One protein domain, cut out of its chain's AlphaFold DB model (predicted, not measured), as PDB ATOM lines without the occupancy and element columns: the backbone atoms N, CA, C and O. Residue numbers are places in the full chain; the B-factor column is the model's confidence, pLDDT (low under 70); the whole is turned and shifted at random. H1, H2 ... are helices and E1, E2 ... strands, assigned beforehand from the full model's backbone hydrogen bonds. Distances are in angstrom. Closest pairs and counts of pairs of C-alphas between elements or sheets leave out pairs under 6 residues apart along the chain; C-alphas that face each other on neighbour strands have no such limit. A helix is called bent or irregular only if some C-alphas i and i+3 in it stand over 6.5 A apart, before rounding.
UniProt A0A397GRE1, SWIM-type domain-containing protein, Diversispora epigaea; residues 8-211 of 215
ATOM      1  N   HIS A   8       2.827  11.761  26.644       87.94
ATOM      2  CA  HIS A   8       3.529  11.004  27.680       87.94
ATOM      3  C   HIS A   8       4.993  11.442  27.832       87.94
ATOM      4  O   HIS A   8       5.475  11.635  28.941       87.94
ATOM      5  N   ILE A   9       5.729  11.619  26.734       88.50
ATOM      6  CA  ILE A   9       7.135  12.037  26.835       88.50
ATOM      7  C   ILE A   9       7.239  13.504  27.231       88.50
ATOM      8  O   ILE A   9       8.097  13.866  28.030       88.50
ATOM      9  N   LEU A  10       6.313  14.340  26.760       89.06
ATOM     10  CA  LEU A  10       6.219  15.726  27.192       89.06
ATOM     11  C   LEU A  10       6.008  15.845  28.710       89.06
ATOM     12  O   LEU A  10       6.603  16.728  29.327       89.06
ATOM     13  N   SER A  11       5.170  14.998  29.318       92.25
ATOM     14  CA  SER A  11       4.964  15.022  30.772       92.25
ATOM     15  C   SER A  11       6.210  14.570  31.534       92.25
ATOM     16  O   SER A  11       6.567  15.199  32.528       92.25
ATOM     17  N   VAL A  12       6.917  13.554  31.031       90.75
ATOM     18  CA  VAL A  12       8.192  13.096  31.601       90.75
ATOM     19  C   VAL A  12       9.261  14.192  31.537       90.75
ATOM     20  O   VAL A  12       9.868  14.494  32.558       90.75
ATOM     21  N   GLU A  13       9.454  14.842  30.389       90.56
ATOM     22  CA  GLU A  13      10.415  15.949  30.243       90.56
ATOM     23  C   GLU A  13      10.068  17.131  31.161       90.56
ATOM     24  O   GLU A  13      10.939  17.718  31.798       90.56
ATOM     25  N   ARG A  14       8.777  17.459  31.310       92.00
ATOM     26  CA  ARG A  14       8.326  18.485  32.265       92.00
ATOM     27  C   ARG A  14       8.653  18.133  33.710       92.00
ATOM     28  O   ARG A  14       9.015  19.023  34.475       92.00
ATOM     29  N   LEU A  15       8.547  16.859  34.076       92.75
ATOM     30  CA  LEU A  15       8.928  16.399  35.404       92.75
ATOM     31  C   LEU A  15      10.444  16.516  35.623       92.75
ATOM     32  O   LEU A  15      10.861  17.008  36.668       92.75
ATOM     33  N   GLU A  16      11.264  16.134  34.639       92.94
ATOM     34  CA  GLU A  16      12.726  16.301  34.696       92.94
ATOM     35  C   GLU A  16      13.110  17.789  34.825       92.94
ATOM     36  O   GLU A  16      13.946  18.140  35.662       92.94
ATOM     37  N   MET A  17      12.443  18.680  34.078       92.81
ATOM     38  CA  MET A  17      12.614  20.136  34.188       92.81
ATOM     39  C   MET A  17      12.232  20.668  35.572       92.81
ATOM     40  O   MET A  17      12.976  21.456  36.146       92.81
ATOM     41  N   ALA A  18      11.112  20.236  36.149       93.19
ATOM     42  CA  ALA A  18      10.728  20.663  37.494       93.19
ATOM     43  C   ALA A  18      11.726  20.163  38.552       93.19
ATOM     44  O   ALA A  18      12.100  20.895  39.467       93.19
ATOM     45  N   GLN A  19      12.189  18.919  38.415       91.31
ATOM     46  CA  GLN A  19      13.088  18.310  39.387       91.31
ATOM     47  C   GLN A  19      14.519  18.850  39.326       91.31
ATOM     48  O   GLN A  19      15.211  18.808  40.342       91.31
ATOM     49  N   CYS A  20      14.974  19.384  38.186       93.19
ATOM     50  CA  CYS A  20      16.335  19.916  38.065       93.19
ATOM     51  C   CYS A  20      16.629  21.055  39.057       93.19
ATOM     52  O   CYS A  20      17.776  21.243  39.463       93.19
ATOM     53  N   LEU A  21      15.589  21.763  39.507       92.75
ATOM     54  CA  LEU A  21      15.688  22.873  40.452       92.75
ATOM     55  C   LEU A  21      16.115  22.438  41.861       92.75
ATOM     56  O   LEU A  21      16.604  23.269  42.618       92.75
ATOM     57  N   TYR A  22      15.989  21.152  42.202       91.75
ATOM     58  CA  TYR A  22      16.438  20.609  43.490       91.75
ATOM     59  C   TYR A  22      17.935  20.298  43.538       91.75
ATOM     60  O   TYR A  22      18.428  19.850  44.568       91.75
ATOM     61  N   PHE A  23      18.679  20.547  42.460       92.25
ATOM     62  CA  PHE A  23      20.099  20.226  42.396       92.25
ATOM     63  C   PHE A  23      20.966  21.480  42.460       92.25
ATOM     64  O   PHE A  23      20.662  22.522  41.884       92.25
ATOM     65  N   THR A  24      22.109  21.370  43.122       93.56
ATOM     66  CA  THR A  24      23.231  22.294  42.935       93.56
ATOM     67  C   THR A  24      24.122  21.784  41.818       93.56
ATOM     68  O   THR A  24      24.203  20.577  41.584       93.56
ATOM     69  N   ALA A  25      24.783  22.702  41.124       95.00
ATOM     70  CA  ALA A  25      25.717  22.369  40.068       95.00
ATOM     71  C   ALA A  25      26.948  23.259  40.189       95.00
ATOM     72  O   ALA A  25      26.840  24.481  40.217       95.00
ATOM     73  N   ASN A  26      28.110  22.621  40.296       94.62
ATOM     74  CA  ASN A  26      29.397  23.283  40.457       94.62
ATOM     75  C   ASN A  26      30.339  22.794  39.363       94.62
ATOM     76  O   ASN A  26      30.456  21.583  39.148       94.62
ATOM     77  N   LYS A  27      30.996  23.724  38.672       94.81
ATOM     78  CA  LYS A  27      32.009  23.391  37.670       94.81
ATOM     79  C   LYS A  27      33.231  22.812  38.381       94.81
ATOM     80  O   LYS A  27      33.607  23.302  39.444       94.81
ATOM     81  N   VAL A  28      33.808  21.749  37.834       93.00
ATOM     82  CA  VAL A  28      34.938  21.032  38.443       93.00
ATOM     83  C   VAL A  28      36.011  20.718  37.411       93.00
ATOM     84  O   VAL A  28      35.720  20.550  36.228       93.00
ATOM     85  N   GLU A  29      37.252  20.612  37.878       85.88
ATOM     86  CA  GLU A  29      38.382  20.157  37.071       85.88
ATOM     87  C   GLU A  29      38.521  18.628  37.145       85.88
ATOM     88  O   GLU A  29      38.287  18.043  38.206       85.88
ATOM     89  N   PRO A  30      38.898  17.958  36.042       72.38
ATOM     90  CA  PRO A  30      38.949  16.496  35.964       72.38
ATOM     91  C   PRO A  30      39.926  15.858  36.962       72.38
ATOM     92  O   PRO A  30      39.655  14.762  37.450       72.38
ATOM     93  N   ASP A  31      41.023  16.541  37.293       69.06
ATOM     94  CA  ASP A  31      42.130  15.973  38.077       69.06
ATOM     95  C   ASP A  31      41.875  15.968  39.596       69.06
ATOM     96  O   ASP A  31      42.580  15.292  40.342       69.06
ATOM     97  N   ILE A  32      40.855  16.695  40.068       63.44
ATOM     98  CA  ILE A  32      40.607  16.940  41.503       63.44
ATOM     99  C   ILE A  32      39.450  16.076  42.042       63.44
ATOM    100  O   ILE A  32      39.205  16.000  43.246       63.44
ATOM    101  N   VAL A  33      38.696  15.412  41.165       69.12
ATOM    102  CA  VAL A  33      37.411  14.813  41.538       69.12
ATOM    103  C   VAL A  33      37.552  13.338  41.909       69.12
ATOM    104  O   VAL A  33      37.714  12.474  41.048       69.12
ATOM    105  N   GLU A  34      37.362  13.031  43.193       67.56
ATOM    106  CA  GLU A  34      37.069  11.667  43.634       67.56
ATOM    107  C   GLU A  34      35.651  11.264  43.213       67.56
ATOM    108  O   GLU A  34      34.644  11.781  43.710       67.56
ATOM    109  N   ASP A  35      35.568  10.319  42.280       72.19
ATOM    110  CA  ASP A  35      34.312   9.725  41.849       72.19
ATOM    111  C   ASP A  35      34.086   8.383  42.552       72.19
ATOM    112  O   ASP A  35      34.676   7.360  42.200       72.19
ATOM    113  N   SER A  36      33.232   8.400  43.579       67.75
ATOM    114  CA  SER A  36      32.857   7.199  44.326       67.75
ATOM    115  C   SER A  36      32.182   6.158  43.428       67.75
ATOM    116  O   SER A  36      31.466   6.499  42.478       67.75
ATOM    117  N   SER A  37      32.407   4.880  43.751       63.25
ATOM    118  CA  SER A  37      31.974   3.734  42.952       63.25
ATOM    119  C   SER A  37      30.475   3.750  42.624       63.25
ATOM    120  O   SER A  37      29.632   4.238  43.380       63.25
ATOM    121  N   VAL A  38      30.128   3.180  41.468       61.22
ATOM    122  CA  VAL A  38      28.736   2.915  41.104       61.22
ATOM    123  C   VAL A  38      28.221   1.804  42.017       61.22
ATOM    124  O   VAL A  38      28.697   0.671  41.947       61.22
ATOM    125  N   ASN A  39      27.242   2.121  42.866       54.81
ATOM    126  CA  ASN A  39      26.513   1.113  43.632       54.81
ATOM    127  C   ASN A  39      25.641   0.304  42.667       54.81
ATOM    128  O   ASN A  39      24.513   0.681  42.358       54.81
ATOM    129  N   ILE A  40      26.175  -0.815  42.176       52.62
ATOM    130  CA  ILE A  40      25.402  -1.812  41.433       52.62
ATOM    131  C   ILE A  40      24.542  -2.562  42.455       52.62
ATOM    132  O   ILE A  40      24.905  -3.635  42.925       52.62
ATOM    133  N   THR A  41      23.417  -1.976  42.857       49.72
ATOM    134  CA  THR A  41      22.437  -2.666  43.703       49.72
ATOM    135  C   THR A  41      21.649  -3.677  42.870       49.72
ATOM    136  O   THR A  41      21.376  -3.444  41.690       49.72
ATOM    137  N   ASP A  42      21.244  -4.792  43.475       48.84
ATOM    138  CA  ASP A  42      20.528  -5.885  42.804       48.84
ATOM    139  C   ASP A  42      19.023  -5.596  42.575       48.84
ATOM    140  O   ASP A  42      18.173  -6.448  42.803       48.84
ATOM    141  N   GLY A  43      18.688  -4.374  42.140       54.19
ATOM    142  CA  GLY A  43      17.323  -3.911  41.833       54.19
ATOM    143  C   GLY A  43      17.068  -3.715  40.332       54.19
ATOM    144  O   GLY A  43      17.990  -3.824  39.513       54.19
ATOM    145  N   PHE A  44      15.817  -3.423  39.945       52.41
ATOM    146  CA  PHE A  44      15.496  -3.034  38.568       52.41
ATOM    147  C   PHE A  44      16.098  -1.657  38.259       52.41
ATOM    148  O   PHE A  44      16.123  -0.766  39.099       52.41
ATOM    149  N   ILE A  45      16.574  -1.458  37.027       53.53
ATOM    150  CA  ILE A  45      17.183  -0.177  36.615       53.53
ATOM    151  C   ILE A  45      16.172   0.975  36.626       53.53
ATOM    152  O   ILE A  45      16.557   2.130  36.772       53.53
ATOM    153  N   GLU A  46      14.883   0.662  36.527       49.31
ATOM    154  CA  GLU A  46      13.801   1.637  36.674       49.31
ATOM    155  C   GLU A  46      13.669   2.169  38.111       49.31
ATOM    156  O   GLU A  46      13.397   3.356  38.280       49.31
ATOM    157  N   ASP A  47      13.973   1.351  39.125       47.44
ATOM    158  CA  ASP A  47      13.962   1.743  40.547       47.44
ATOM    159  C   ASP A  47      15.232   2.513  40.949       47.44
ATOM    160  O   ASP A  47      15.329   3.107  42.022       47.44
ATOM    161  N   LEU A  48      16.222   2.526  40.058       58.25
ATOM    162  CA  LEU A  48      17.536   3.140  40.214       58.25
ATOM    163  C   LEU A  48      17.611   4.531  39.572       58.25
ATOM    164  O   LEU A  48      18.676   4.978  39.140       58.25
ATOM    165  N   TYR A  49      16.469   5.208  39.513       56.69
ATOM    166  CA  TYR A  49      16.217   6.436  38.761       56.69
ATOM    167  C   TYR A  49      17.220   7.577  39.019       56.69
ATOM    168  O   TYR A  49      17.615   8.260  38.075       56.69
ATOM    169  N   ASP A  50      17.669   7.735  40.267       67.00
ATOM    170  CA  ASP A  50      18.688   8.717  40.682       67.00
ATOM    171  C   ASP A  50      20.031   8.052  41.042       67.00
ATOM    172  O   ASP A  50      20.886   8.627  41.710       67.00
ATOM    173  N   SER A  51      20.249   6.808  40.613       75.00
ATOM    174  CA  SER A  51      21.539   6.151  40.795       75.00
ATOM    175  C   SER A  51      22.520   6.551  39.695       75.00
ATOM    176  O   SER A  51      22.185   6.742  38.520       75.00
ATOM    177  N   LYS A  52      23.784   6.669  40.088       79.44
ATOM    178  CA  LYS A  52      24.900   6.806  39.161       79.44
ATOM    179  C   LYS A  52      25.060   5.486  38.399       79.44
ATOM    180  O   LYS A  52      25.252   4.457  39.029       79.44
ATOM    181  N   GLN A  53      24.997   5.511  37.069       79.50
ATOM    182  CA  GLN A  53      25.136   4.328  36.210       79.50
ATOM    183  C   GLN A  53      26.540   4.179  35.606       79.50
ATOM    184  O   GLN A  53      26.962   3.064  35.304       79.50
ATOM    185  N   ILE A  54      27.267   5.284  35.431       79.88
ATOM    186  CA  ILE A  54      28.645   5.294  34.933       79.88
ATOM    187  C   ILE A  54      29.510   6.246  35.758       79.88
ATOM    188  O   ILE A  54      29.041   7.280  36.237       79.88
ATOM    189  N   LEU A  55      30.784   5.885  35.904       86.00
ATOM    190  CA  LEU A  55      31.788   6.718  36.552       86.00
ATOM    191  C   LEU A  55      32.240   7.858  35.628       86.00
ATOM    192  O   LEU A  55      32.419   7.665  34.424       86.00
ATOM    193  N   LEU A  56      32.508   9.027  36.203       88.00
ATOM    194  CA  LEU A  56      33.157  10.168  35.571       88.00
ATOM    195  C   LEU A  56      34.447   9.760  34.864       88.00
ATOM    196  O   LEU A  56      34.623  10.107  33.700       88.00
ATOM    197  N   LYS A  57      35.305   8.961  35.509       87.50
ATOM    198  CA  LYS A  57      36.550   8.479  34.886       87.50
ATOM    199  C   LYS A  57      36.282   7.737  33.573       87.50
ATOM    200  O   LYS A  57      37.007   7.928  32.598       87.50
ATOM    201  N   SER A  58      35.229   6.921  33.526       85.06
ATOM    202  CA  SER A  58      34.826   6.210  32.309       85.06
ATOM    203  C   SER A  58      34.253   7.162  31.257       85.06
ATOM    204  O   SER A  58      34.599   7.026  30.091       85.06
ATOM    205  N   MET A  59      33.446   8.156  31.654       86.62
ATOM    206  CA  MET A  59      32.946   9.186  30.726       86.62
ATOM    207  C   MET A  59      34.088   9.998  30.099       86.62
ATOM    208  O   MET A  59      34.092  10.202  28.890       86.62
ATOM    209  N   ILE A  60      35.075  10.418  30.898       87.50
ATOM    210  CA  ILE A  60      36.257  11.150  30.416       87.50
ATOM    211  C   ILE A  60      37.096  10.269  29.487       87.50
ATOM    212  O   ILE A  60      37.554  10.736  28.453       87.50
ATOM    213  N   THR A  61      37.285   8.992  29.830       85.75
ATOM    214  CA  THR A  61      38.041   8.059  28.976       85.75
ATOM    215  C   THR A  61      37.383   7.906  27.605       85.75
ATOM    216  O   THR A  61      38.084   7.863  26.600       85.75
ATOM    217  N   GLU A  62      36.050   7.859  27.560       81.94
ATOM    218  CA  GLU A  62      35.288   7.717  26.318       81.94
ATOM    219  C   GLU A  62      35.325   8.984  25.452       81.94
ATOM    220  O   GLU A  62      35.608   8.916  24.260       81.94
ATOM    221  N   VAL A  63      35.058  10.149  26.048       82.25
ATOM    222  CA  VAL A  63      35.063  11.436  25.325       82.25
ATOM    223  C   VAL A  63      36.491  11.875  24.974       82.25
ATOM    224  O   VAL A  63      36.709  12.692  24.076       82.25
ATOM    225  N   GLY A  64      37.487  11.343  25.683       82.00
ATOM    226  CA  GLY A  64      38.867  11.788  25.602       82.00
ATOM    227  C   GLY A  64      39.018  13.211  26.140       82.00
ATOM    228  O   GLY A  64      38.396  13.599  27.126       82.00
ATOM    229  N   ARG A  65      39.854  14.015  25.478       78.31
ATOM    230  CA  ARG A  65      40.099  15.424  25.847       78.31
ATOM    231  C   ARG A  65      39.152  16.416  25.160       78.31
ATOM    232  O   ARG A  65      39.375  17.616  25.243       78.31
ATOM    233  N   ASN A  66      38.107  15.929  24.495       83.44
ATOM    234  CA  ASN A  66      37.235  16.743  23.643       83.44
ATOM    235  C   ASN A  66      36.011  17.318  24.381       83.44
ATOM    236  O   ASN A  66      35.007  17.623  23.748       83.44
ATOM    237  N   PHE A  67      36.053  17.442  25.711       88.69
ATOM    238  CA  PHE A  67      34.969  18.052  26.488       88.69
ATOM    239  C   PHE A  67      35.251  19.525  26.793       88.69
ATOM    240  O   PHE A  67      36.396  19.927  26.982       88.69
ATOM    241  N   ARG A  68      34.190  20.330  26.885       91.75
ATOM    242  CA  ARG A  68      34.267  21.761  27.215       91.75
ATOM    243  C   ARG A  68      34.128  22.022  28.708       91.75
ATOM    244  O   ARG A  68      34.773  22.922  29.237       91.75
ATOM    245  N   GLU A  69      33.274  21.263  29.394       94.31
ATOM    246  CA  GLU A  69      32.997  21.469  30.818       94.31
ATOM    247  C   GLU A  69      32.697  20.157  31.545       94.31
ATOM    248  O   GLU A  69      32.094  19.241  30.981       94.31
ATOM    249  N   ILE A  70      33.050  20.100  32.829       95.06
ATOM    250  CA  ILE A  70      32.617  19.047  33.749       95.06
ATOM    251  C   ILE A  70      31.893  19.708  34.917       95.06
ATOM    252  O   ILE A  70      32.374  20.676  35.508       95.06
ATOM    253  N   TRP A  71      30.733  19.160  35.257       96.31
ATOM    254  CA  TRP A  71      29.878  19.655  36.323       96.31
ATOM    255  C   TRP A  71      29.595  18.559  37.340       96.31
ATOM    256  O   TRP A  71      29.159  17.461  36.986       96.31
ATOM    257  N   LYS A  72      29.806  18.883  38.617       95.25
ATOM    258  CA  LYS A  72      29.370  18.088  39.764       95.25
ATOM    259  C   LYS A  72      27.976  18.537  40.177       95.25
ATOM    260  O   LYS A  72      27.768  19.707  40.493       95.25
ATOM    261  N   ILE A  73      27.049  17.592  40.202       93.94
ATOM    262  CA  ILE A  73      25.633  17.797  40.485       93.94
ATOM    263  C   ILE A  73      25.290  17.094  41.795       93.94
ATOM    264  O   ILE A  73      25.550  15.898  41.938       93.94
ATOM    265  N   ALA A  74      24.721  17.823  42.752       91.44
ATOM    266  CA  ALA A  74      24.347  17.277  44.056       91.44
ATOM    267  C   ALA A  74      22.923  17.689  44.429       91.44
ATOM    268  O   ALA A  74      22.556  18.857  44.281       91.44
ATOM    269  N   ASP A  75      22.131  16.732  44.911       89.69
ATOM    270  CA  ASP A  75      20.768  16.981  45.387       89.69
ATOM    271  C   ASP A  75      20.797  17.813  46.680       89.69
ATOM    272  O   ASP A  75      21.551  17.521  47.610       89.69
ATOM    273  N   MET A  76      19.984  18.868  46.738       88.25
ATOM    274  CA  MET A  76      19.846  19.726  47.918       88.25
ATOM    275  C   MET A  76      19.011  19.072  49.020       88.25
ATOM    276  O   MET A  76      19.120  19.460  50.187       88.25
ATOM    277  N   ARG A  77      18.180  18.085  48.670       86.44
ATOM    278  CA  ARG A  77      17.298  17.396  49.611       86.44
ATOM    279  C   ARG A  77      18.123  16.533  50.575       86.44
ATOM    280  O   ARG A  77      18.914  15.702  50.116       86.44
ATOM    281  N   PRO A  78      17.980  16.706  51.904       79.94
ATOM    282  CA  PRO A  78      18.793  16.011  52.904       79.94
ATOM    283  C   PRO A  78      18.853  14.489  52.746       79.94
ATOM    284  O   PRO A  78      19.930  13.905  52.865       79.94
ATOM    285  N   GLU A  79      17.725  13.862  52.424       80.69
ATOM    286  CA  GLU A  79      17.562  12.422  52.207       80.69
ATOM    287  C   GLU A  79      18.384  11.877  51.025       80.69
ATOM    288  O   GLU A  79      18.745  10.697  50.995       80.69
ATOM    289  N   ASN A  80      18.747  12.754  50.085       77.50
ATOM    290  CA  ASN A  80      19.394  12.411  48.825       77.50
ATOM    291  C   ASN A  80      20.827  12.935  48.709       77.50
ATOM    292  O   ASN A  80      21.456  12.733  47.673       77.50
ATOM    293  N   LYS A  81      21.394  13.534  49.766       73.62
ATOM    294  CA  LYS A  81      22.765  14.090  49.769       73.62
ATOM    295  C   LYS A  81      23.856  13.105  49.326       73.62
ATOM    296  O   LYS A  81      24.928  13.522  48.899       73.62
ATOM    297  N   LYS A  82      23.594  11.798  49.430       75.00
ATOM    298  CA  LYS A  82      24.487  10.724  48.967       75.00
ATOM    299  C   LYS A  82      24.566  10.598  47.440       75.00
ATOM    300  O   LYS A  82      25.526  10.020  46.934       75.00
ATOM    301  N   TYR A  83      23.571  11.098  46.709       79.44
ATOM    302  CA  TYR A  83      23.518  11.011  45.255       79.44
ATOM    303  C   TYR A  83      24.242  12.205  44.642       79.44
ATOM    304  O   TYR A  83      23.740  13.328  44.587       79.44
ATOM    305  N   VAL A  84      25.462  11.933  44.191       88.19
ATOM    306  CA  VAL A  84      26.279  12.867  43.422       88.19
ATOM    307  C   VAL A  84      26.381  12.350  41.998       88.19
ATOM    308  O   VAL A  84      26.757  11.197  41.768       88.19
ATOM    309  N   HIS A  85      26.088  13.229  41.051       92.00
ATOM    310  CA  HIS A  85      26.189  12.968  39.628       92.00
ATOM    311  C   HIS A  85      27.223  13.869  38.981       92.00
ATOM    312  O   HIS A  85      27.508  14.969  39.447       92.00
ATOM    313  N   PHE A  86      27.739  13.407  37.852       93.44
ATOM    314  CA  PHE A  86      28.573  14.210  36.979       93.44
ATOM    315  C   PHE A  86      27.930  14.365  35.610       93.44
ATOM    316  O   PHE A  86      27.267  13.444  35.115       93.44
ATOM    317  N   VAL A  87      28.132  15.536  35.020       94.12
ATOM    318  CA  VAL A  87      27.759  15.864  33.647       94.12
ATOM    319  C   VAL A  87      29.007  16.370  32.935       94.12
ATOM    320  O   VAL A  87      29.635  17.321  33.390       94.12
ATOM    321  N   VAL A  88      29.361  15.724  31.830       93.31
ATOM    322  CA  VAL A  88      30.437  16.128  30.925       93.31
ATOM    323  C   VAL A  88      29.782  16.749  29.698       93.31
ATOM    324  O   VAL A  88      29.060  16.063  28.973       93.31
ATOM    325  N   VAL A  89      29.996  18.043  29.484       93.12
ATOM    326  CA  VAL A  89      29.500  18.775  28.313       93.12
ATOM    327  C   VAL A  89      30.569  18.704  27.232       93.12
ATOM    328  O   VAL A  89      31.691  19.167  27.441       93.12
ATOM    329  N   VAL A  90      30.227  18.111  26.090       90.19
ATOM    330  CA  VAL A  90      31.136  17.934  24.947       90.19
ATOM    331  C   VAL A  90      30.979  19.098  23.985       90.19
ATOM    332  O   VAL A  90      31.924  19.829  23.714       90.19
ATOM    333  N   ASP A  91      29.741  19.343  23.579       87.31
ATOM    334  CA  ASP A  91      29.335  20.448  22.721       87.31
ATOM    335  C   ASP A  91      27.989  20.987  23.212       87.31
ATOM    336  O   ASP A  91      27.358  20.370  24.074       87.31
ATOM    337  N   PRO A  92      27.498  22.114  22.676       84.56
ATOM    338  CA  PRO A  92      26.297  22.744  23.214       84.56
ATOM    339  C   PRO A  92      25.055  21.867  23.274       84.56
ATOM    340  O   PRO A  92      24.241  22.031  24.168       84.56
ATOM    341  N   ILE A  93      24.913  20.918  22.355       85.19
ATOM    342  CA  ILE A  93      23.781  19.985  22.326       85.19
ATOM    343  C   ILE A  93      24.224  18.532  22.542       85.19
ATOM    344  O   ILE A  93      23.528  17.597  22.152       85.19
ATOM    345  N   SER A  94      25.405  18.324  23.130       87.19
ATOM    346  CA  SER A  94      25.988  16.998  23.307       87.19
ATOM    347  C   SER A  94      26.677  16.853  24.660       87.19
ATOM    348  O   SER A  94      27.560  17.626  25.031       87.19
ATOM    349  N   TYR A  95      26.261  15.837  25.414       90.69
ATOM    350  CA  TYR A  95      26.717  15.630  26.780       90.69
ATOM    351  C   TYR A  95      26.679  14.158  27.185       90.69
ATOM    352  O   TYR A  95      25.914  13.355  26.648       90.69
ATOM    353  N   LEU A  96      27.452  13.834  28.219       90.44
ATOM    354  CA  LEU A  96      27.308  12.612  28.996       90.44
ATOM    355  C   LEU A  96      26.887  12.955  30.411       90.44
ATOM    356  O   LEU A  96      27.463  13.827  31.052       90.44
ATOM    357  N   CYS A  97      25.892  12.244  30.923       91.06
ATOM    358  CA  CYS A  97      25.552  12.308  32.331       91.06
ATOM    359  C   CYS A  97      25.755  10.942  32.958       91.06
ATOM    360  O   CYS A  97      25.303   9.934  32.425       91.06
ATOM    361  N   SER A  98      26.331  10.934  34.153       89.38
ATOM    362  CA  SER A  98      26.526   9.728  34.950       89.38
ATOM    363  C   SER A  98      25.240   8.927  35.213       89.38
ATOM    364  O   SER A  98      25.326   7.738  35.497       89.38
ATOM    365  N   CYS A  99      24.046   9.532  35.103       87.25
ATOM    366  CA  CYS A  99      22.760   8.831  35.225       87.25
ATOM    367  C   CYS A  99      22.322   8.099  33.943       87.25
ATOM    368  O   CYS A  99      21.403   7.293  33.994       87.25
ATOM    369  N   MET A 100      22.940   8.382  32.791       83.50
ATOM    370  CA  MET A 100      22.682   7.740  31.495       83.50
ATOM    371  C   MET A 100      21.224   7.766  30.991       83.50
ATOM    372  O   MET A 100      20.851   6.954  30.137       83.50
ATOM    373  N   SER A 101      20.366   8.673  31.476       82.62
ATOM    374  CA  SER A 101      18.945   8.719  31.067       82.62
ATOM    375  C   SER A 101      18.754   9.059  29.585       82.62
ATOM    376  O   SER A 101      17.822   8.550  28.961       82.62
ATOM    377  N   ASN A 102      19.660   9.844  28.992       78.44
ATOM    378  CA  ASN A 102      19.642  10.159  27.560       78.44
ATOM    379  C   ASN A 102      19.770   8.903  26.691       78.44
ATOM    380  O   ASN A 102      19.149   8.826  25.636       78.44
ATOM    381  N   ILE A 103      20.492   7.884  27.161       76.50
ATOM    382  CA  ILE A 103      20.663   6.627  26.424       76.50
ATOM    383  C   ILE A 103      19.616   5.596  26.845       76.50
ATOM    384  O   ILE A 103      18.917   5.035  26.006       76.50
ATOM    385  N   SER A 104      19.471   5.366  28.151       74.12
ATOM    386  CA  SER A 104      18.589   4.317  28.679       74.12
ATOM    387  C   SER A 104      17.102   4.606  28.457       74.12
ATOM    388  O   SER A 104      16.325   3.682  28.228       74.12
ATOM    389  N   ARG A 105      16.697   5.882  28.501       77.00
ATOM    390  CA  ARG A 105      15.294   6.318  28.384       77.00
ATOM    391  C   ARG A 105      15.050   7.164  27.133       77.00
ATOM    392  O   ARG A 105      13.930   7.198  26.627       77.00
ATOM    393  N   GLY A 106      16.089   7.777  26.565       79.94
ATOM    394  CA  GLY A 106      15.932   8.698  25.438       79.94
ATOM    395  C   GLY A 106      15.232   9.983  25.843       79.94
ATOM    396  O   GLY A 106      14.355  10.430  25.119       79.94
ATOM    397  N   ILE A 107      15.547  10.507  27.021       85.19
ATOM    398  CA  ILE A 107      15.040  11.793  27.499       85.19
ATOM    399  C   ILE A 107      16.195  12.610  28.064       85.19
ATOM    400  O   ILE A 107      17.222  12.046  28.461       85.19
ATOM    401  N   ILE A 108      16.013  13.919  28.163       90.44
ATOM    402  CA  ILE A 108      17.002  14.786  28.790       90.44
ATOM    403  C   ILE A 108      16.867  14.664  30.309       90.44
ATOM    404  O   ILE A 108      15.777  14.733  30.869       90.44
ATOM    405  N   CYS A 109      17.980  14.419  31.000       92.25
ATOM    406  CA  CYS A 109      17.944  14.239  32.449       92.25
ATOM    407  C   CYS A 109      17.924  15.577  33.185       92.25
ATOM    408  O   CYS A 109      18.590  16.535  32.781       92.25
ATOM    409  N   ARG A 110      17.280  15.593  34.354       93.25
ATOM    410  CA  ARG A 110      17.311  16.717  35.301       93.25
ATOM    411  C   ARG A 110      18.721  17.234  35.608       93.25
ATOM    412  O   ARG A 110      18.902  18.433  35.779       93.25
ATOM    413  N   HIS A 111      19.738  16.369  35.627       94.81
ATOM    414  CA  HIS A 111      21.121  16.781  35.886       94.81
ATOM    415  C   HIS A 111      21.681  17.676  34.776       94.81
ATOM    416  O   HIS A 111      22.283  18.706  35.068       94.81
ATOM    417  N   TYR A 112      21.460  17.314  33.510       95.00
ATOM    418  CA  TYR A 112      21.878  18.146  32.382       95.00
ATOM    419  C   TYR A 112      21.025  19.406  32.274       95.00
ATOM    420  O   TYR A 112      21.568  20.481  32.057       95.00
ATOM    421  N   LEU A 113      19.714  19.303  32.509       94.06
ATOM    422  CA  LEU A 113      18.832  20.473  32.552       94.06
ATOM    423  C   LEU A 113      19.306  21.489  33.597       94.06
ATOM    424  O   LEU A 113      19.309  22.687  33.327       94.06
ATOM    425  N   ARG A 114      19.799  21.024  34.755       95.19
ATOM    426  CA  ARG A 114      20.397  21.910  35.758       95.19
ATOM    427  C   ARG A 114      21.658  22.607  35.245       95.19
ATOM    428  O   ARG A 114      21.809  23.797  35.493       95.19
ATOM    429  N   VAL A 115      22.531  21.896  34.528       95.12
ATOM    430  CA  VAL A 115      23.726  22.483  33.894       95.12
ATOM    431  C   VAL A 115      23.343  23.497  32.822       95.12
ATOM    432  O   VAL A 115      23.894  24.587  32.798       95.12
ATOM    433  N   MET A 116      22.375  23.173  31.969       92.56
ATOM    434  CA  MET A 116      21.915  24.039  30.883       92.56
ATOM    435  C   MET A 116      21.407  25.397  31.383       92.56
ATOM    436  O   MET A 116      21.625  26.410  30.728       92.56
ATOM    437  N   ILE A 117      20.754  25.440  32.548       90.00
ATOM    438  CA  ILE A 117      20.260  26.698  33.131       90.00
ATOM    439  C   ILE A 117      21.410  27.649  33.500       90.00
ATOM    440  O   ILE A 117      21.216  28.859  33.482       90.00
ATOM    441  N   ILE A 118      22.589  27.123  33.847       91.31
ATOM    442  CA  ILE A 118      23.695  27.914  34.413       91.31
ATOM    443  C   ILE A 118      24.907  28.042  33.487       91.31
ATOM    444  O   ILE A 118      25.648  29.012  33.582       91.31
ATOM    445  N   SER A 119      25.135  27.072  32.608       91.44
ATOM    446  CA  SER A 119      26.288  27.052  31.714       91.44
ATOM    447  C   SER A 119      26.083  28.030  30.563       91.44
ATOM    448  O   SER A 119      24.980  28.175  30.035       91.44
ATOM    449  N   THR A 120      27.171  28.668  30.138       89.62
ATOM    450  CA  THR A 120      27.204  29.493  28.925       89.62
ATOM    451  C   THR A 120      27.596  28.709  27.671       89.62
ATOM    452  O   THR A 120      27.717  29.285  26.589       89.62
ATOM    453  N   VAL A 121      27.798  27.395  27.819       89.81
ATOM    454  CA  VAL A 121      28.230  26.463  26.772       89.81
ATOM    455  C   VAL A 121      27.154  25.429  26.469       89.81
ATOM    456  O   VAL A 121      26.988  25.061  25.311       89.81
ATOM    457  N   ALA A 122      26.434  24.946  27.483       90.88
ATOM    458  CA  ALA A 122      25.372  23.969  27.297       90.88
ATOM    459  C   ALA A 122      24.079  24.630  26.798       90.88
ATOM    460  O   ALA A 122      23.696  25.721  27.215       90.88
ATOM    461  N   GLY A 123      23.378  23.918  25.931       89.00
ATOM    462  CA  GLY A 123      22.101  24.298  25.359       89.00
ATOM    463  C   GLY A 123      21.203  23.083  25.167       89.00
ATOM    464  O   GLY A 123      21.541  21.942  25.487       89.00
ATOM    465  N   PHE A 124      20.023  23.341  24.640       86.25
ATOM    466  CA  PHE A 124      19.061  22.323  24.277       86.25
ATOM    467  C   PHE A 124      18.608  22.551  22.855       86.25
ATOM    468  O   PHE A 124      18.332  23.679  22.459       86.25
ATOM    469  N   GLN A 125      18.434  21.454  22.133       84.44
ATOM    470  CA  GLN A 125      17.683  21.409  20.895       84.44
ATOM    471  C   GLN A 125      16.756  20.205  20.940       84.44
ATOM    472  O   GLN A 125      17.111  19.162  21.487       84.44
ATOM    473  N   ILE A 126      15.580  20.326  20.321       82.75
ATOM    474  CA  ILE A 126      14.590  19.244  20.321       82.75
ATOM    475  C   ILE A 126      15.165  17.898  19.845       82.75
ATOM    476  O   ILE A 126      14.841  16.879  20.442       82.75
ATOM    477  N   GLN A 127      16.093  17.914  18.877       79.81
ATOM    478  CA  GLN A 127      16.789  16.737  18.330       79.81
ATOM    479  C   GLN A 127      17.605  15.933  19.350       79.81
ATOM    480  O   GLN A 127      17.950  14.784  19.085       79.81
ATOM    481  N   MET A 128      17.898  16.498  20.523       83.25
ATOM    482  CA  MET A 128      18.506  15.743  21.618       83.25
ATOM    483  C   MET A 128      17.546  14.677  22.174       83.25
ATOM    484  O   MET A 128      17.990  13.692  22.765       83.25
ATOM    485  N   VAL A 129      16.234  14.849  21.975       84.19
ATOM    486  CA  VAL A 129      15.228  13.820  22.233       84.19
ATOM    487  C   VAL A 129      15.098  12.943  20.980       84.19
ATOM    488  O   VAL A 129      14.801  13.458  19.904       84.19
ATOM    489  N   PRO A 130      15.272  11.612  21.081       82.75
ATOM    490  CA  PRO A 130      15.150  10.714  19.940       82.75
ATOM    491  C   PRO A 130      13.806  10.837  19.210       82.75
ATOM    492  O   PRO A 130      12.747  10.790  19.840       82.75
ATOM    493  N   SER A 131      13.849  10.856  17.876       80.94
ATOM    494  CA  SER A 131      12.675  11.014  16.998       80.94
ATOM    495  C   SER A 131      11.562   9.987  17.235       80.94
ATOM    496  O   SER A 131      10.390  10.280  17.014       80.94
ATOM    497  N   ARG A 132      11.880   8.800  17.781       80.88
ATOM    498  CA  ARG A 132      10.876   7.804  18.214       80.88
ATOM    499  C   ARG A 132       9.834   8.363  19.192       80.88
ATOM    500  O   ARG A 132       8.759   7.783  19.319       80.88
ATOM    501  N   TRP A 133      10.159   9.443  19.901       86.19
ATOM    502  CA  TRP A 133       9.286  10.102  20.868       86.19
ATOM    503  C   TRP A 133       8.473  11.256  20.294       86.19
ATOM    504  O   TRP A 133       7.656  11.844  21.014       86.19
ATOM    505  N   TYR A 134       8.688  11.578  19.021       86.06
ATOM    506  CA  TYR A 134       7.952  12.629  18.348       86.06
ATOM    507  C   TYR A 134       6.552  12.150  17.975       86.06
ATOM    508  O   TYR A 134       6.303  10.950  17.844       86.06
ATOM    509  N   ILE A 135       5.624  13.092  17.831       86.81
ATOM    510  CA  ILE A 135       4.329  12.826  17.199       86.81
ATOM    511  C   ILE A 135       4.549  12.473  15.721       86.81
ATOM    512  O   ILE A 135       5.520  12.934  15.120       86.81
ATOM    513  N   ASP A 136       3.671  11.656  15.143       82.12
ATOM    514  CA  ASP A 136       3.888  11.075  13.809       82.12
ATOM    515  C   ASP A 136       4.091  12.145  12.723       82.12
ATOM    516  O   ASP A 136       5.042  12.051  11.951       82.12
ATOM    517  N   ASP A 137       3.340  13.249  12.782       79.50
ATOM    518  CA  ASP A 137       3.456  14.416  11.886       79.50
ATOM    519  C   ASP A 137       4.832  15.109  11.883       79.50
ATOM    520  O   ASP A 137       5.074  16.035  11.102       79.50
ATOM    521  N   GLN A 138       5.704  14.747  12.822       74.94
ATOM    522  CA  GLN A 138       7.035  15.318  13.009       74.94
ATOM    523  C   GLN A 138       8.145  14.286  12.765       74.94
ATOM    524  O   GLN A 138       9.313  14.651  12.809       74.94
ATOM    525  N   LYS A 139       7.822  13.008  12.521       70.06
ATOM    526  CA  LYS A 139       8.836  11.958  12.319       70.06
ATOM    527  C   LYS A 139       9.471  11.995  10.932       70.06
ATOM    528  O   LYS A 139      10.672  11.770  10.836       70.06
ATOM    529  N   ASP A 140       8.679  12.313   9.910       64.31
ATOM    530  CA  ASP A 140       9.105  12.306   8.500       64.31
ATOM    531  C   ASP A 140       9.492  13.695   7.984       64.31
ATOM    532  O   ASP A 140       9.897  13.861   6.834       64.31
ATOM    533  N   LYS A 141       9.356  14.723   8.827       66.50
ATOM    534  CA  LYS A 141       9.883  16.041   8.502       66.50
ATOM    535  C   LYS A 141      11.386  15.983   8.695       66.50
ATOM    536  O   LYS A 141      11.848  15.633   9.782       66.50
ATOM    537  N   ASP A 142      12.128  16.403   7.676       58.59
ATOM    538  CA  ASP A 142      13.471  16.930   7.865       58.59
ATOM    539  C   ASP A 142      13.331  18.117   8.819       58.59
ATOM    540  O   ASP A 142      13.168  19.266   8.412       58.59
ATOM    541  N   ILE A 143      13.351  17.847  10.130       56.72
ATOM    542  CA  ILE A 143      13.479  18.857  11.184       56.72
ATOM    543  C   ILE A 143      14.932  19.341  11.127       56.72
ATOM    544  O   ILE A 143      15.660  19.335  12.113       56.72
ATOM    545  N   VAL A 144      15.402  19.703   9.940       50.78
ATOM    546  CA  VAL A 144      16.641  20.411   9.726       50.78
ATOM    547  C   VAL A 144      16.328  21.837  10.163       50.78
ATOM    548  O   VAL A 144      15.682  22.612   9.469       50.78
ATOM    549  N   ALA A 145      16.745  22.142  11.389       51.72
ATOM    550  CA  ALA A 145      16.965  23.497  11.879       51.72
ATOM    551  C   ALA A 145      15.756  24.433  12.118       51.72
ATOM    552  O   ALA A 145      15.981  25.631  12.282       51.72
ATOM    553  N   GLU A 146      14.509  23.961  12.271       50.00
ATOM    554  CA  GLU A 146      13.424  24.855  12.732       50.00
ATOM    555  C   GLU A 146      13.261  24.902  14.274       50.00
ATOM    556  O   GLU A 146      12.591  24.089  14.915       50.00
ATOM    557  N   ALA A 147      13.923  25.914  14.852       58.72
ATOM    558  CA  ALA A 147      13.457  26.835  15.902       58.72
ATOM    559  C   ALA A 147      13.066  26.346  17.317       58.72
ATOM    560  O   ALA A 147      12.520  27.139  18.086       58.72
ATOM    561  N   CYS A 148      13.360  25.112  17.743       65.12
ATOM    562  CA  CYS A 148      13.223  24.745  19.164       65.12
ATOM    563  C   CYS A 148      14.582  24.483  19.814       65.12
ATOM    564  O   CYS A 148      14.932  23.333  20.094       65.12
ATOM    565  N   TYR A 149      15.322  25.570  20.053       72.75
ATOM    566  CA  TYR A 149      16.511  25.570  20.894       72.75
ATOM    567  C   TYR A 149      16.307  26.447  22.134       72.75
ATOM    568  O   TYR A 149      15.581  27.439  22.092       72.75
ATOM    569  N   PHE A 150      16.927  26.057  23.242       75.31
ATOM    570  CA  PHE A 150      16.966  26.835  24.477       75.31
ATOM    571  C   PHE A 150      18.412  26.943  24.931       75.31
ATOM    572  O   PHE A 150      19.129  25.947  24.991       75.31
ATOM    573  N   VAL A 151      18.832  28.155  25.249       77.81
ATOM    574  CA  VAL A 151      20.162  28.459  25.770       77.81
ATOM    575  C   VAL A 151      19.996  29.444  26.914       77.81
ATOM    576  O   VAL A 151      18.991  30.158  26.979       77.81
ATOM    577  N   ASN A 152      20.964  29.481  27.825       75.75
ATOM    578  CA  ASN A 152      21.002  30.515  28.851       75.75
ATOM    579  C   ASN A 152      21.015  31.907  28.177       75.75
ATOM    580  O   ASN A 152      21.693  32.107  27.167       75.75
ATOM    581  N   GLN A 153      20.258  32.865  28.721       74.69
ATOM    582  CA  GLN A 153      20.179  34.233  28.206       74.69
ATOM    583  C   GLN A 153      21.563  34.895  28.106       74.69
ATOM    584  O   GLN A 153      21.868  35.544  27.107       74.69
ATOM    585  N   GLU A 154      22.427  34.668  29.096       76.12
ATOM    586  CA  GLU A 154      23.810  35.171  29.112       76.12
ATOM    587  C   GLU A 154      24.676  34.549  28.007       76.12
ATOM    588  O   GLU A 154      25.698  35.100  27.609       76.12
ATOM    589  N   ALA A 155      24.246  33.407  27.479       73.94
ATOM    590  CA  ALA A 155      24.960  32.629  26.486       73.94
ATOM    591  C   ALA A 155      24.481  32.879  25.052       73.94
ATOM    592  O   ALA A 155      25.111  32.389  24.119       73.94
ATOM    593  N   MET A 156      23.391  33.631  24.841       72.31
ATOM    594  CA  MET A 156      22.783  33.795  23.511       72.31
ATOM    595  C   MET A 156      23.771  34.279  22.443       72.31
ATOM    596  O   MET A 156      23.697  33.832  21.301       72.31
ATOM    597  N   GLN A 157      24.723  35.139  22.813       73.25
ATOM    598  CA  GLN A 157      25.748  35.635  21.889       73.25
ATOM    599  C   GLN A 157      26.725  34.537  21.444       73.25
ATOM    600  O   GLN A 157      27.149  34.534  20.292       73.25
ATOM    601  N   ASN A 158      27.020  33.561  22.310       74.25
ATOM    602  CA  ASN A 158      27.929  32.447  22.009       74.25
ATOM    603  C   ASN A 158      27.342  31.459  20.990       74.25
ATOM    604  O   ASN A 158      28.077  30.661  20.414       74.25
ATOM    605  N   PHE A 159      26.025  31.497  20.786       71.81
ATOM    606  CA  PHE A 159      25.291  30.582  19.913       71.81
ATOM    607  C   PHE A 159      24.812  31.226  18.611       71.81
ATOM    608  O   PHE A 159      24.237  30.544  17.761       71.81
ATOM    609  N   SER A 160      25.045  32.529  18.436       68.75
ATOM    610  CA  SER A 160      24.658  33.246  17.225       68.75
ATOM    611  C   SER A 160      25.402  32.689  16.007       68.75
ATOM    612  O   SER A 160      26.627  32.589  16.008       68.75
ATOM    613  N   GLY A 161      24.661  32.298  14.967       64.62
ATOM    614  CA  GLY A 161      25.229  31.745  13.731       64.62
ATOM    615  C   GLY A 161      25.750  30.305  13.831       64.62
ATOM    616  O   GLY A 161      26.330  29.812  12.867       64.62
ATOM    617  N   MET A 162      25.546  29.614  14.959       66.62
ATOM    618  CA  MET A 162      26.006  28.237  15.138       66.62
ATOM    619  C   MET A 162      24.985  27.226  14.601       66.62
ATOM    620  O   MET A 162      23.807  27.253  14.960       66.62
ATOM    621  N   THR A 163      25.440  26.292  13.763       64.94
ATOM    622  CA  THR A 163      24.660  25.102  13.400       64.94
ATOM    623  C   THR A 163      24.940  24.001  14.413       64.94
ATOM    624  O   THR A 163      26.077  23.565  14.585       64.94
ATOM    625  N   PHE A 164      23.898  23.554  15.101       65.56
ATOM    626  CA  PHE A 164      23.994  22.493  16.091       65.56
ATOM    627  C   PHE A 164      23.799  21.129  15.420       65.56
ATOM    628  O   PHE A 164      22.714  20.826  14.924       65.56
ATOM    629  N   ILE A 165      24.852  20.306  15.413       65.50
ATOM    630  CA  ILE A 165      24.808  18.911  14.957       65.50
ATOM    631  C   ILE A 165      25.101  18.009  16.166       65.50
ATOM    632  O   ILE A 165      26.088  18.252  16.868       65.50
ATOM    633  N   PRO A 166      24.261  16.998  16.464       62.19
ATOM    634  CA  PRO A 166      24.521  16.068  17.560       62.19
ATOM    635  C   PRO A 166      25.860  15.342  17.371       62.19
ATOM    636  O   PRO A 166      26.098  14.751  16.322       62.19
ATOM    637  N   ASN A 167      26.728  15.359  18.387       64.75
ATOM    638  CA  ASN A 167      28.040  14.714  18.315       64.75
ATOM    639  C   ASN A 167      27.919  13.184  18.542       64.75
ATOM    640  O   ASN A 167      27.560  12.771  19.656       64.75
ATOM    641  N   PRO A 168      28.253  12.333  17.545       59.34
ATOM    642  CA  PRO A 168      28.127  10.873  17.637       59.34
ATOM    643  C   PRO A 168      28.984  10.235  18.738       59.34
ATOM    644  O   PRO A 168      28.647   9.163  19.238       59.34
ATOM    645  N   SER A 169      30.071  10.892  19.157       59.19
ATOM    646  CA  SER A 169      31.026  10.380  20.151       59.19
ATOM    647  C   SER A 169      30.460  10.298  21.576       59.19
ATOM    648  O   SER A 169      31.088   9.722  22.458       59.19
ATOM    649  N   THR A 170      29.270  10.854  21.827       60.47
ATOM    650  CA  THR A 170      28.613  10.847  23.148       60.47
ATOM    651  C   THR A 170      27.745   9.623  23.426       60.47
ATOM    652  O   THR A 170      26.942   9.630  24.358       60.47
ATOM    653  N   VAL A 171      27.905   8.537  22.671       59.47
ATOM    654  CA  VAL A 171      27.291   7.240  22.991       59.47
ATOM    655  C   VAL A 171      28.382   6.314  23.538       59.47
ATOM    656  O   VAL A 171      29.104   5.719  22.744       59.47
ATOM    657  N   PRO A 172      28.542   6.159  24.870       56.38
ATOM    658  CA  PRO A 172      29.691   5.439  25.401       56.38
ATOM    659  C   PRO A 172      29.615   3.938  25.141       56.38
ATOM    660  O   PRO A 172      28.622   3.292  25.491       56.38
ATOM    661  N   MET A 173      30.701   3.339  24.651       56.88
ATOM    662  CA  MET A 173      30.797   1.888  24.458       56.88
ATOM    663  C   MET A 173      30.622   1.114  25.771       56.88
ATOM    664  O   MET A 173      30.018   0.037  25.804       56.88
ATOM    665  N   THR A 174      31.096   1.679  26.882       54.09
ATOM    666  CA  THR A 174      31.005   1.066  28.218       54.09
ATOM    667  C   THR A 174      29.552   0.932  28.705       54.09
ATOM    668  O   THR A 174      29.198  -0.043  29.377       54.09
ATOM    669  N   VAL A 175      28.677   1.859  28.298       55.88
ATOM    670  CA  VAL A 175      27.236   1.870  28.618       55.88
ATOM    671  C   VAL A 175      26.525   0.685  27.979       55.88
ATOM    672  O   VAL A 175      25.596   0.137  28.575       55.88
ATOM    673  N   THR A 176      27.018   0.206  26.835       56.38
ATOM    674  CA  THR A 176      26.523  -1.015  26.199       56.38
ATOM    675  C   THR A 176      26.575  -2.187  27.169       56.38
ATOM    676  O   THR A 176      25.636  -2.966  27.210       56.38
ATOM    677  N   THR A 177      27.589  -2.305  28.032       57.62
ATOM    678  CA  THR A 177      27.662  -3.426  28.989       57.62
ATOM    679  C   THR A 177      26.626  -3.334  30.115       57.62
ATOM    680  O   THR A 177      26.040  -4.356  30.482       57.62
ATOM    681  N   VAL A 178      26.343  -2.131  30.631       58.19
ATOM    682  CA  VAL A 178      25.313  -1.898  31.661       58.19
ATOM    683  C   VAL A 178      23.920  -2.099  31.068       58.19
ATOM    684  O   VAL A 178      23.123  -2.846  31.633       58.19
ATOM    685  N   LEU A 179      23.656  -1.540  29.884       60.66
ATOM    686  CA  LEU A 179      22.407  -1.748  29.148       60.66
ATOM    687  C   LEU A 179      22.229  -3.209  28.711       60.66
ATOM    688  O   LEU A 179      21.125  -3.740  28.774       60.66
ATOM    689  N   LEU A 180      23.305  -3.908  28.341       59.75
ATOM    690  CA  LEU A 180      23.269  -5.344  28.060       59.75
ATOM    691  C   LEU A 180      22.925  -6.144  29.314       59.75
ATOM    692  O   LEU A 180      22.127  -7.073  29.239       59.75
ATOM    693  N   ARG A 181      23.500  -5.809  30.476       59.91
ATOM    694  CA  ARG A 181      23.148  -6.454  31.752       59.91
ATOM    695  C   ARG A 181      21.696  -6.169  32.137       59.91
ATOM    696  O   ARG A 181      21.005  -7.095  32.552       59.91
ATOM    697  N   ALA A 182      21.220  -4.942  31.927       56.53
ATOM    698  CA  ALA A 182      19.823  -4.542  32.088       56.53
ATOM    699  C   ALA A 182      18.884  -5.406  31.245       56.53
ATOM    700  O   ALA A 182      17.947  -6.017  31.756       56.53
ATOM    701  N   ALA A 183      19.181  -5.487  29.946       57.16
ATOM    702  CA  ALA A 183      18.421  -6.264  28.985       57.16
ATOM    703  C   ALA A 183      18.443  -7.752  29.353       57.16
ATOM    704  O   ALA A 183      17.390  -8.380  29.394       57.16
ATOM    705  N   LYS A 184      19.607  -8.307  29.718       56.88
ATOM    706  CA  LYS A 184      19.747  -9.702  30.172       56.88
ATOM    707  C   LYS A 184      18.936  -9.992  31.436       56.88
ATOM    708  O   LYS A 184      18.291 -11.035  31.501       56.88
ATOM    709  N   LYS A 185      18.921  -9.082  32.419       56.88
ATOM    710  CA  LYS A 185      18.060  -9.213  33.605       56.88
ATOM    711  C   LYS A 185      16.582  -9.191  33.201       56.88
ATOM    712  O   LYS A 185      15.846 -10.083  33.602       56.88
ATOM    713  N   LYS A 186      16.154  -8.272  32.328       51.31
ATOM    714  CA  LYS A 186      14.769  -8.240  31.821       51.31
ATOM    715  C   LYS A 186      14.370  -9.496  31.040       51.31
ATOM    716  O   LYS A 186      13.238  -9.932  31.186       51.31
ATOM    717  N   VAL A 187      15.278 -10.124  30.287       52.00
ATOM    718  CA  VAL A 187      15.031 -11.444  29.663       52.00
ATOM    719  C   VAL A 187      14.854 -12.532  30.722       52.00
ATOM    720  O   VAL A 187      13.941 -13.342  30.613       52.00
ATOM    721  N   LYS A 188      15.688 -12.536  31.771       47.03
ATOM    722  CA  LYS A 188      15.609 -13.521  32.861       47.03
ATOM    723  C   LYS A 188      14.260 -13.480  33.591       47.03
ATOM    724  O   LYS A 188      13.758 -14.532  33.968       47.03
ATOM    725  N   TYR A 189      13.674 -12.293  33.763       45.84
ATOM    726  CA  TYR A 189      12.381 -12.113  34.444       45.84
ATOM    727  C   TYR A 189      11.170 -12.046  33.490       45.84
ATOM    728  O   TYR A 189      10.048 -12.282  33.919       45.84
ATOM    729  N   GLY A 190      11.380 -11.779  32.197       44.88
ATOM    730  CA  GLY A 190      10.340 -11.691  31.161       44.88
ATOM    731  C   GLY A 190       9.959 -13.020  30.496       44.88
ATOM    732  O   GLY A 190       9.218 -13.012  29.518       44.88
ATOM    733  N   ASN A 191      10.455 -14.154  31.002       44.06
ATOM    734  CA  ASN A 191      10.058 -15.489  30.538       44.06
ATOM    735  C   ASN A 191       8.704 -15.970  31.106       44.06
ATOM    736  O   ASN A 191       8.283 -17.081  30.795       44.06
ATOM    737  N   CYS A 192       7.988 -15.143  31.879       42.81
ATOM    738  CA  CYS A 192       6.537 -15.275  32.030       42.81
ATOM    739  C   CYS A 192       5.894 -14.500  30.873       42.81
ATOM    740  O   CYS A 192       5.991 -13.277  30.815       42.81
ATOM    741  N   GLY A 193       5.371 -15.248  29.900       46.56
ATOM    742  CA  GLY A 193       5.085 -14.776  28.550       46.56
ATOM    743  C   GLY A 193       4.193 -13.541  28.466       46.56
ATOM    744  O   GLY A 193       3.139 -13.494  29.075       46.56
ATOM    745  N   ASP A 194       4.624 -12.587  27.642       39.56
ATOM    746  CA  ASP A 194       3.762 -11.684  26.885       39.56
ATOM    747  C   ASP A 194       4.582 -10.999  25.781       39.56
ATOM    748  O   ASP A 194       5.816 -10.989  25.810       39.56
ATOM    749  N   LEU A 195       3.896 -10.413  24.794       42.12
ATOM    750  CA  LEU A 195       4.380  -9.722  23.578       42.12
ATOM    751  C   LEU A 195       5.564  -8.722  23.740       42.12
ATOM    752  O   LEU A 195       6.063  -8.180  22.750       42.12
ATOM    753  N   HIS A 196       6.048  -8.483  24.959       42.31
ATOM    754  CA  HIS A 196       7.154  -7.602  25.335       42.31
ATOM    755  C   HIS A 196       8.545  -8.060  24.862       42.31
ATOM    756  O   HIS A 196       9.431  -7.219  24.690       42.31
ATOM    757  N   GLY A 197       8.742  -9.349  24.558       38.25
ATOM    758  CA  GLY A 197      10.022  -9.862  24.042       38.25
ATOM    759  C   GLY A 197      10.455  -9.253  22.696       38.25
ATOM    760  O   GLY A 197      11.649  -9.105  22.431       38.25
ATOM    761  N   ARG A 198       9.504  -8.807  21.855       39.53
ATOM    762  CA  ARG A 198       9.811  -8.192  20.545       39.53
ATOM    763  C   ARG A 198      10.331  -6.751  20.653       39.53
ATOM    764  O   ARG A 198      11.143  -6.347  19.823       39.53
ATOM    765  N   ARG A 199       9.952  -5.998  21.697       41.03
ATOM    766  CA  ARG A 199      10.478  -4.638  21.961       41.03
ATOM    767  C   ARG A 199      11.947  -4.648  22.396       41.03
ATOM    768  O   ARG A 199      12.663  -3.687  22.131       41.03
ATOM    769  N   LEU A 200      12.419  -5.736  23.005       40.94
ATOM    770  CA  LEU A 200      13.801  -5.850  23.481       40.94
ATOM    771  C   LEU A 200      14.805  -6.028  22.334       40.94
ATOM    772  O   LEU A 200      15.865  -5.406  22.338       40.94
ATOM    773  N   ASN A 201      14.430  -6.801  21.309       36.22
ATOM    774  CA  ASN A 201      15.192  -6.873  20.062       36.22
ATOM    775  C   ASN A 201      15.205  -5.530  19.325       36.22
ATOM    776  O   ASN A 201      16.165  -5.254  18.624       36.22
ATOM    777  N   LEU A 202      14.191  -4.680  19.512       39.94
ATOM    778  CA  LEU A 202      14.171  -3.307  19.007       39.94
ATOM    779  C   LEU A 202      15.096  -2.377  19.801       39.94
ATOM    780  O   LEU A 202      15.766  -1.582  19.174       39.94
ATOM    781  N   LEU A 203      15.218  -2.492  21.127       39.31
ATOM    782  CA  LEU A 203      16.177  -1.706  21.928       39.31
ATOM    783  C   LEU A 203      17.637  -2.103  21.660       39.31
ATOM    784  O   LEU A 203      18.491  -1.237  21.495       39.31
ATOM    785  N   LEU A 204      17.914  -3.405  21.558       39.12
ATOM    786  CA  LEU A 204      19.218  -3.920  21.130       39.12
ATOM    787  C   LEU A 204      19.511  -3.564  19.673       39.12
ATOM    788  O   LEU A 204      20.617  -3.117  19.382       39.12
ATOM    789  N   LYS A 205      18.518  -3.675  18.777       33.72
ATOM    790  CA  LYS A 205      18.650  -3.155  17.415       33.72
ATOM    791  C   LYS A 205      18.881  -1.659  17.438       33.72
ATOM    792  O   LYS A 205      19.820  -1.281  16.795       33.72
ATOM    793  N   MET A 206      18.182  -0.839  18.218       38.69
ATOM    794  CA  MET A 206      18.387   0.615  18.285       38.69
ATOM    795  C   MET A 206      19.764   1.014  18.819       38.69
ATOM    796  O   MET A 206      20.307   2.008  18.359       38.69
ATOM    797  N   ILE A 207      20.349   0.250  19.747       39.47
ATOM    798  CA  ILE A 207      21.733   0.462  20.205       39.47
ATOM    799  C   ILE A 207      22.740   0.050  19.110       39.47
ATOM    800  O   ILE A 207      23.794   0.661  18.988       39.47
ATOM    801  N   VAL A 208      22.406  -0.940  18.273       33.62
ATOM    802  CA  VAL A 208      23.256  -1.432  17.169       33.62
ATOM    803  C   VAL A 208      23.038  -0.670  15.843       33.62
ATOM    804  O   VAL A 208      23.989  -0.475  15.097       33.62
ATOM    805  N   THR A 209      21.833  -0.167  15.567       29.84
ATOM    806  CA  THR A 209      21.435   0.719  14.452       29.84
ATOM    807  C   THR A 209      21.580   2.194  14.819       29.84
ATOM    808  O   THR A 209      21.248   3.055  14.019       29.84
ATOM    809  N   ALA A 210      22.087   2.498  16.018       30.72
ATOM    810  CA  ALA A 210      22.790   3.747  16.301       30.72
ATOM    811  C   ALA A 210      24.260   3.692  15.830       30.72
ATOM    812  O   ALA A 210      25.019   4.628  16.067       30.72
ATOM    813  N   LYS A 211      24.661   2.651  15.078       32.56
ATOM    814  CA  LYS A 211      25.378   2.924  13.828       32.56
ATOM    815  C   LYS A 211      24.399   3.684  12.946       32.56
ATOM    816  O   LYS A 211      23.575   3.058  12.285       32.56
TER     817      LYS A 211
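Overview. This is residues 8 to 211 of the 215 residues of the protein "SWIM-type domain-containing protein" of Diversispora epigaea (UniProt A0A397GRE1). The core is a twisted sheet of four strands, E1 to E4, with H4 on one face and the shorter H2 on the other; H1 packs on H4 with its residues 16 to 20, and the small strand pair E5 and E6 lies near H4. To one side, H6 and H7 run opposite ways, and residues 188 to 195 stick out at the end where they are linked. The printed part has 204 residues with seven named helices and six named strands, in the order H1 E1 H2 E2 E3 E4 H3 H4 E5 E6 H5 H6 H7. The larger sheet has the order E1, E2, E3, E4, and both sheets are antiparallel. The class is mixed, helices and strands, with under half of the residues in named elements; the whole is compact, with a radius of gyration of the C-alphas of 17.3 A and spans of 55 by 44 by 31 A.

Arrangement. H1, residues 8 to 20, touches H4, residues 110 to 118, with residues 16 to 20 alone; the closest C-alphas are those of Cys 20 and Arg 110, 4.3 A apart, at a steep tilt of 59 degrees, the same way. E1, residues 23 to 27, is an edge strand, antiparallel to E2, residues 69 to 75, with N 24 and O 74 2.8 A apart. E3, residues 84 to 91, forms a hairpin with E2, where N 71 and O 87 are 2.8 A apart, and another with the edge strand E4, residues 94 to 97, where N 88 and O 96 are 2.8 A apart. E2, E3 and E4 form a meander, each strand the antiparallel neighbour of the one before. H2, residues 56 to 63, is on this sheet at a height of 9.4 A, over E3 and, only just, over E4 with 3 C-alphas; it runs along the strands, at 14 degrees to E3 on the local plane. H4 is on the opposite face; its closest C-alpha pair with E3 is Tyr 112 and Val 87, 6.4 A. H3, residues 101 to 104, is only just not on the sheet, with 4 pairs of C-alphas within 10 A. E5, residues 123 to 125, and E6, residues 149 to 151, form a hairpin, with N 124 and O 150 2.8 A apart; the closest C-alphas of H4 and E5 are those of Met 116 and Gly 123, 5.5 A. H5, residues 153 to 159, touches no helix and is irregular, with C-alphas 154 and 157 7.5 A apart. H6, residues 173 to 189, and H7, residues 197 to 208, form a helical hairpin and only just touch, with 3 pairs of C-alphas within 8 A, the closest Ala 183 and Leu 200 at 7.2 A; the tilt is a shallow 6 degrees, opposite ways. H6 is close to but not clearly touching H2, the closest C-alphas being those of Met 173 and Glu 62, 7.6 A. In H1 and H2 every O i to N i+4 pair is within hydrogen-bond range, against 4 of 5 in H4, 11 of 13 in H6, 7 of 8 in H7 and 0 of 3 in H5, where 3 of 4 O i to N i+3 pairs are; H3 is too short for an O i to N i+4 pair.

Along the chain. H1 begins at C-alpha 8, (3.529, 11.004, 27.680), and is 18.7 A long. E2 spans 19.5 A and E3 22.3 A, from C-alpha 84 at (26.279, 12.867, 43.422). H6 is 25.2 A long, and H7, 17.1 A, ends at C-alpha 208, (23.256, -1.432, 17.169).

Size, cuts and confidence. The two C-alphas farthest apart, those of Gln 157 and Cys 192, are 55.4 A apart. The printed part has no cut. The links E1 to H2, E5 to E6 and H5 to H6 are long, with 28, 23 and 13 residues. The mean pLDDT of the printed part is 73.0; residues 31 to 34, 36 to 50, 140 to 148 and 160 to 211 are under 70.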